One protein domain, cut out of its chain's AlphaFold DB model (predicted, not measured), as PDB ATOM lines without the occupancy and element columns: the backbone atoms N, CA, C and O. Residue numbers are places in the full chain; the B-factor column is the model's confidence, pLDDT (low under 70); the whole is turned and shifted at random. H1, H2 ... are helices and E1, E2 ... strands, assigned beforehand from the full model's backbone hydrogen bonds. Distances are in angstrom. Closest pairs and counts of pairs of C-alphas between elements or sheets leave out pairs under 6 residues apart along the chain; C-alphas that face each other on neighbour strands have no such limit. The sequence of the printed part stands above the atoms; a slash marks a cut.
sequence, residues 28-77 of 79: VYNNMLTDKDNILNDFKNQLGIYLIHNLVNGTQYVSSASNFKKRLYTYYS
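Overview. This is residues 28 to 77 of the 79 residues of the protein "GIY-YIG endonuclease" of Absidia glauca (UniProt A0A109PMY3). A hairpin of two antiparallel strands, E1 and E2, makes a narrow two-stranded sheet, and two short helices, H1 and H2, side by side and running opposite ways, lie over one face of it. The helices join the hairpin at the end where E1 begins and E2 ends, and the contacts between H2 and the strands are few. The printed part has 50 residues, with the named elements in the order H1, E1, E2, H2; the sheet has the order E1, E2, and the class is mixed, helices and strands. The whole is compact, with a radius of gyration of the C-alphas of 10.7 A, and rounded, with spans of 29 by 21 by 21 A.

Along the chain. Residues 28 to 35 come before the first named element. H1 is residues 36 to 42, 10.0 A from first to last C-alpha, and begins with C-alpha 36 at (15.549, 89.348, 106.174). E1 is residues 48 to 53 and measures 16.8 A, beginning with C-alpha 48 at (29.892, 88.765, 93.297). E2 is residues 60 to 65 and measures 16.7 A. H2 is residues 68 to 76 and measures 13.1 A, ending with C-alpha 76 at (17.362, 81.637, 106.809).

Arrangement. E1 and E2 form a hairpin of antiparallel neighbours, with 159 degrees between their N-to-C directions. C-alphas 51 and 62 face each other at 4.5 A. Across the pair, N 50 and O 63 are within hydrogen-bond range at 2.9 A, and N 61 and O 52 at 2.9 A. Between E2 and H2 the closest C-alphas are those of Ala 65 and Arg 71, 6.5 A apart. Between E1 and H2 they are those of Gly 48 and Phe 68, 7.8 A apart. H1 and H2 touch, with 6 pairs of C-alphas within 8 A, the closest being those of Leu 40 and Lys 69 at 5.0 A. Their lines stand at a shallow tilt of 6 degrees, and they run opposite ways. H1 and E2 are apart. In H1 every O i to N i+4 pair is within hydrogen-bond range; in H2 it is 2 of 5, beside 5 of 6 O i to N i+3 pairs.

Size, cuts and confidence. The two C-alphas farthest apart are those of Asn 45 and Asn 57, at 30.0 A. The first and last printed C-alphas, of Val 28 and Ser 77, are 22.1 A apart. The links from H1 to E1 and from E2 to H2 are tight, the link from E1 to E2 is short, and no link is long. The printed part has no cut. Its mean pLDDT is 88.7, and no printed residue is under 70.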
ATOM      1  N   VAL A  28      23.207  99.640 105.757       74.75
ATOM      2  CA  VAL A  28      23.417  98.995 107.063       74.75
ATOM      3  C   VAL A  28      22.109  98.343 107.487       74.75
ATOM      4  O   VAL A  28      21.060  98.984 107.438       74.75
ATOM      5  N   TYR A  29      22.183  97.086 107.909       80.88
ATOM      6  CA  TYR A  29      21.065  96.342 108.490       80.88
ATOM      7  C   TYR A  29      21.312  96.195 109.990       80.88
ATOM      8  O   TYR A  29      22.451  95.963 110.404       80.88
ATOM      9  N   ASN A  30      20.270  96.351 110.803       80.88
ATOM     10  CA  ASN A  30      20.411  96.306 112.259       80.88
ATOM     11  C   ASN A  30      20.447  94.863 112.756       80.88
ATOM     12  O   ASN A  30      21.167  94.548 113.704       80.88
ATOM     13  N   ASN A  31      19.666  93.987 112.124       85.81
ATOM     14  CA  ASN A  31      19.575  92.594 112.520       85.81
ATOM     15  C   ASN A  31      19.270  91.708 111.308       85.81
ATOM     16  O   ASN A  31      18.270  91.879 110.618       85.81
ATOM     17  N   MET A  32      20.137  90.723 111.077       86.25
ATOM     18  CA  MET A  32      20.059  89.840 109.914       86.25
ATOM     19  C   MET A  32      18.752  89.027 109.863       86.25
ATOM     20  O   MET A  32      18.237  88.787 108.779       86.25
ATOM     21  N   LEU A  33      18.187  88.637 111.012       88.75
ATOM     22  CA  LEU A  33      16.937  87.871 111.090       88.75
ATOM     23  C   LEU A  33      15.703  88.745 110.845       88.75
ATOM     24  O   LEU A  33      14.845  88.368 110.049       88.75
ATOM     25  N   THR A  34      15.592  89.897 111.511       92.00
ATOM     26  CA  THR A  34      14.395  90.748 111.386       92.00
ATOM     27  C   THR A  34      14.372  91.529 110.076       92.00
ATOM     28  O   THR A  34      13.299  91.765 109.533       92.00
ATOM     29  N   ASP A  35      15.540  91.878 109.531       92.12
ATOM     30  CA  ASP A  35      15.660  92.622 108.270       92.12
ATOM     31  C   ASP A  35      15.715  91.694 107.038       92.12
ATOM     32  O   ASP A  35      16.018  92.149 105.933       92.12
ATOM     33  N   LYS A  36      15.417  90.394 107.204       92.69
ATOM     34  CA  LYS A  36      15.549  89.348 106.174       92.69
ATOM     35  C   LYS A  36      14.982  89.763 104.818       92.69
ATOM     36  O   LYS A  36      15.683  89.685 103.812       92.69
ATOM     37  N   ASP A  37      13.718  90.177 104.772       94.00
ATOM     38  CA  ASP A  37      13.043  90.463 103.501       94.00
ATOM     39  C   ASP A  37      13.643  91.689 102.800       94.00
ATOM     40  O   ASP A  37      13.780  91.689 101.575       94.00
ATOM     41  N   ASN A  38      14.091  92.685 103.572       94.00
ATOM     42  CA  ASN A  38      14.806  93.848 103.048       94.00
ATOM     43  C   ASN A  38      16.149  93.425 102.448       94.00
ATOM     44  O   ASN A  38      16.401  93.697 101.277       94.00
ATOM     45  N   ILE A  39      16.948  92.658 103.197       92.50
ATOM     46  CA  ILE A  39      18.240  92.123 102.742       92.50
ATOM     47  C   ILE A  39      18.060  91.326 101.441       92.50
ATOM     48  O   ILE A  39      18.740  91.572 100.446       92.50
ATOM     49  N   LEU A  40      17.117  90.380 101.406       93.38
ATOM     50  CA  LEU A  40      16.893  89.537 100.229       93.38
ATOM     51  C   LEU A  40      16.437  90.332  99.002       93.38
ATOM     52  O   LEU A  40      16.762  89.950  97.875       93.38
ATOM     53  N   ASN A  41      15.662  91.398  99.194       93.38
ATOM     54  CA  ASN A  41      15.202  92.244  98.097       93.38
ATOM     55  C   ASN A  41      16.289  93.201  97.605       93.38
ATOM     56  O   ASN A  41      16.433  93.353  96.394       93.38
ATOM     57  N   ASP A  42      17.093  93.759  98.505       90.81
ATOM     58  CA  ASP A  42      18.216  94.635  98.160       90.81
ATOM     59  C   ASP A  42      19.287  93.908  97.341       90.81
ATOM     60  O   ASP A  42      19.878  94.480  96.428       90.81
ATOM     61  N   PHE A  43      19.487  92.617  97.616       90.50
ATOM     62  CA  PHE A  43      20.425  91.758  96.894       90.50
ATOM     63  C   PHE A  43      19.781  90.961  95.742       90.50
ATOM     64  O   PHE A  43      20.384  90.029  95.191       90.50
ATOM     65  N   LYS A  44      18.550  91.305  95.342       90.88
ATOM     66  CA  LYS A  44      17.894  90.695  94.179       90.88
ATOM     67  C   LYS A  44      18.677  91.033  92.906       90.88
ATOM     68  O   LYS A  44      19.002  92.186  92.658       90.88
ATOM     69  N   ASN A  45      18.934  90.016  92.079       88.38
ATOM     70  CA  ASN A  45      19.671  90.124  90.811       88.38
ATOM     71  C   ASN A  45      21.120  90.636  90.941       88.38
ATOM     72  O   ASN A  45      21.702  91.068  89.952       88.38
ATOM     73  N   GLN A  46      21.711  90.567  92.138       90.69
ATOM     74  CA  GLN A  46      23.123  90.874  92.356       90.69
ATOM     75  C   GLN A  46      23.971  89.595  92.415       90.69
ATOM     76  O   GLN A  46      23.484  88.519  92.784       90.69
ATOM     77  N   LEU A  47      25.248  89.736  92.059       92.19
ATOM     78  CA  LEU A  47      26.260  88.682  92.060       92.19
ATOM     79  C   LEU A  47      27.622  89.246  92.474       92.19
ATOM     80  O   LEU A  47      27.858  90.446  92.342       92.19
ATOM     81  N   GLY A  48      28.527  88.381  92.931       88.62
ATOM     82  CA  GLY A  48      29.892  88.765  93.297       88.62
ATOM     83  C   GLY A  48      30.392  88.080  94.564       88.62
ATOM     84  O   GLY A  48      30.066  86.921  94.820       88.62
ATOM     85  N   ILE A  49      31.178  88.810  95.356       86.38
ATOM     86  CA  ILE A  49      31.703  88.402  96.666       86.38
ATOM     87  C   ILE A  49      31.039  89.264  97.745       86.38
ATOM     88  O   ILE A  49      30.833  90.459  97.537       86.38
ATOM     89  N   TYR A  50      30.711  88.673  98.892       85.94
ATOM     90  CA  TYR A  50      30.169  89.382 100.050       85.94
ATOM     91  C   TYR A  50      30.854  88.946 101.348       85.94
ATOM     92  O   TYR A  50      31.382  87.836 101.455       85.94
ATOM     93  N   LEU A  51      30.808  89.835 102.343       85.38
ATOM     94  CA  LEU A  51      31.286  89.606 103.702       85.38
ATOM     95  C   LEU A  51      30.129  89.825 104.681       85.38
ATOM     96  O   LEU A  51      29.497  90.880 104.673       85.38
ATOM     97  N   ILE A  52      29.871  88.840 105.538       85.62
ATOM     98  CA  ILE A  52      28.983  88.962 106.698       85.62
ATOM     99  C   ILE A  52      29.859  89.134 107.933       85.62
ATOM    100  O   ILE A  52      30.780  88.351 108.163       85.62
ATOM    101  N   HIS A  53      29.551  90.145 108.737       80.12
ATOM    102  CA  HIS A  53      30.214  90.396 110.008       80.12
ATOM    103  C   HIS A  53      29.212  90.254 111.146       80.12
ATOM    104  O   HIS A  53      28.209  90.967 111.196       80.12
ATOM    105  N   ASN A  54      29.480  89.327 112.061       81.62
ATOM    106  CA  ASN A  54      28.665  89.153 113.250       81.62
ATOM    107  C   ASN A  54      29.010  90.247 114.271       81.62
ATOM    108  O   ASN A  54      30.104  90.262 114.830       81.62
ATOM    109  N   LEU A  55      28.055  91.142 114.536       77.31
ATOM    110  CA  LEU A  55      28.239  92.275 115.451       77.31
ATOM    111  C   LEU A  55      28.361  91.874 116.933       77.31
ATOM    112  O   LEU A  55      28.796  92.694 117.736       77.31
ATOM    113  N   VAL A  56      27.978  90.648 117.307       83.38
ATOM    114  CA  VAL A  56      28.025  90.153 118.694       83.38
ATOM    115  C   VAL A  56      29.399  89.581 119.029       83.38
ATOM    116  O   VAL A  56      29.952  89.894 120.079       83.38
ATOM    117  N   ASN A  57      29.951  88.739 118.151       85.19
ATOM    118  CA  ASN A  57      31.192  88.001 118.423       85.19
ATOM    119  C   ASN A  57      32.359  88.358 117.485       85.19
ATOM    120  O   ASN A  57      33.430  87.770 117.596       85.19
ATOM    121  N   GLY A  58      32.157  89.272 116.535       78.81
ATOM    122  CA  GLY A  58      33.180  89.723 115.593       78.81
ATOM    123  C   GLY A  58      33.533  88.730 114.482       78.81
ATOM    124  O   GLY A  58      34.327  89.075 113.604       78.81
ATOM    125  N   THR A  59      32.943  87.529 114.470       86.06
ATOM    126  CA  THR A  59      33.224  86.499 113.459       86.06
ATOM    127  C   THR A  59      32.857  87.009 112.070       86.06
ATOM    128  O   THR A  59      31.830  87.668 111.878       86.06
ATOM    129  N   GLN A  60      33.703  86.701 111.092       85.25
ATOM    130  CA  GLN A  60      33.528  87.122 109.709       85.25
ATOM    131  C   GLN A  60      33.338  85.908 108.811       85.25
ATOM    132  O   GLN A  60      33.986  84.878 108.989       85.25
ATOM    133  N   TYR A  61      32.454  86.047 107.833       88.31
ATOM    134  CA  TYR A  61      32.193  85.027 106.834       88.31
ATOM    135  C   TYR A  61      32.251  85.651 105.443       88.31
ATOM    136  O   TYR A  61      31.530  86.608 105.166       88.31
ATOM    137  N   VAL A  62      33.093  85.101 104.569       87.94
ATOM    138  CA  VAL A  62      33.268  85.566 103.188       87.94
ATOM    139  C   VAL A  62      32.809  84.478 102.233       87.94
ATOM    140  O   VAL A  62      33.146  83.306 102.402       87.94
ATOM    141  N   SER A  63      32.033  84.850 101.220       88.75
ATOM    142  CA  SER A  63      31.610  83.914 100.180       88.75
ATOM    143  C   SER A  63      31.276  84.641  98.885       88.75
ATOM    144  O   SER A  63      31.249  85.869  98.829       88.75
ATOM    145  N   SER A  64      31.037  83.871  97.832       91.69
ATOM    146  CA  SER A  64      30.647  84.362  96.521       91.69
ATOM    147  C   SER A  64      29.378  83.670  96.042       91.69
ATOM    148  O   SER A  64      29.038  82.569  96.485       91.69
ATOM    149  N   ALA A  65      28.643  84.330  95.151       94.19
ATOM    150  CA  ALA A  65      27.486  83.736  94.497       94.19
ATOM    151  C   ALA A  65      27.128  84.464  93.199       94.19
ATOM    152  O   ALA A  65      27.271  85.680  93.085       94.19
ATOM    153  N   SER A  66      26.596  83.703  92.244       93.69
ATOM    154  CA  SER A  66      26.001  84.212  91.001       93.69
ATOM    155  C   SER A  66      24.578  84.752  91.192       93.69
ATOM    156  O   SER A  66      24.047  85.425  90.316       93.69
ATOM    157  N   ASN A  67      23.946  84.452  92.331       93.69
ATOM    158  CA  ASN A  67      22.650  84.990  92.733       93.69
ATOM    159  C   ASN A  67      22.624  85.178  94.254       93.69
ATOM    160  O   ASN A  67      22.442  84.217  95.013       93.69
ATOM    161  N   PHE A  68      22.810  86.418  94.696       93.25
ATOM    162  CA  PHE A  68      22.883  86.744  96.115       93.25
ATOM    163  C   PHE A  68      21.582  86.485  96.855       93.25
ATOM    164  O   PHE A  68      21.632  85.906  97.931       93.25
ATOM    165  N   LYS A  69      20.415  86.800  96.282       93.38
ATOM    166  CA  LYS A  69      19.130  86.492  96.929       93.38
ATOM    167  C   LYS A  69      19.000  85.002  97.253       93.38
ATOM    168  O   LYS A  69      18.678  84.654  98.386       93.38
ATOM    169  N   LYS A  70      19.287  84.118  96.290       93.44
ATOM    170  CA  LYS A  70      19.223  82.662  96.508       93.44
ATOM    171  C   LYS A  70      20.242  82.210  97.555       93.44
ATOM    172  O   LYS A  70      19.893  81.429  98.431       93.44
ATOM    173  N   ARG A  71      21.477  82.711  97.481       93.19
ATOM    174  CA  ARG A  71      22.542  82.368  98.434       93.19
ATOM    175  C   ARG A  71      22.245  82.864  99.849       93.19
ATOM    176  O   ARG A  71      22.455  82.134 100.803       93.19
ATOM    177  N   LEU A  72      21.754  84.088  99.999       92.12
ATOM    178  CA  LEU A  72      21.422  84.646 101.304       92.12
ATOM    179  C   LEU A  72      20.207  83.941 101.911       92.12
ATOM    180  O   LEU A  72      20.178  83.717 103.116       92.12
ATOM    181  N   TYR A  73      19.244  83.524 101.081       93.56
ATOM    182  CA  TYR A  73      18.077  82.765 101.531       93.56
ATOM    183  C   TYR A  73      18.460  81.479 102.278       93.56
ATOM    184  O   TYR A  73      17.828  81.149 103.279       93.56
ATOM    185  N   THR A  74      19.534  80.791 101.868       92.69
ATOM    186  CA  THR A  74      19.951  79.536 102.520       92.69
ATOM    187  C   THR A  74      20.396  79.715 103.971       92.69
ATOM    188  O   THR A  74      20.368  78.748 104.720       92.69
ATOM    189  N   TYR A  75      20.769  80.926 104.404       90.62
ATOM    190  CA  TYR A  75      21.061  81.185 105.823       90.62
ATOM    191  C   TYR A  75      19.803  81.244 106.695       90.62
ATOM    192  O   TYR A  75      19.888  81.026 107.899       90.62
ATOM    193  N   TYR A  76      18.644  81.536 106.103       90.94
ATOM    194  CA  TYR A  76      17.362  81.637 106.809       90.94
ATOM    195  C   TYR A  76      16.513  80.372 106.689       90.94
ATOM    196  O   TYR A  76      15.509  80.225 107.381       90.94
ATOM    197  N   SER A  77      16.872  79.479 105.774       90.12
ATOM    198  CA  SER A  77      16.195  78.203 105.552       90.12
ATOM    199  C   SER A  77      17.245  77.110 105.356       90.12
ATOM    200  O   SER A  77      17.425  76.639 104.229       90.12
TER     201      SER A  77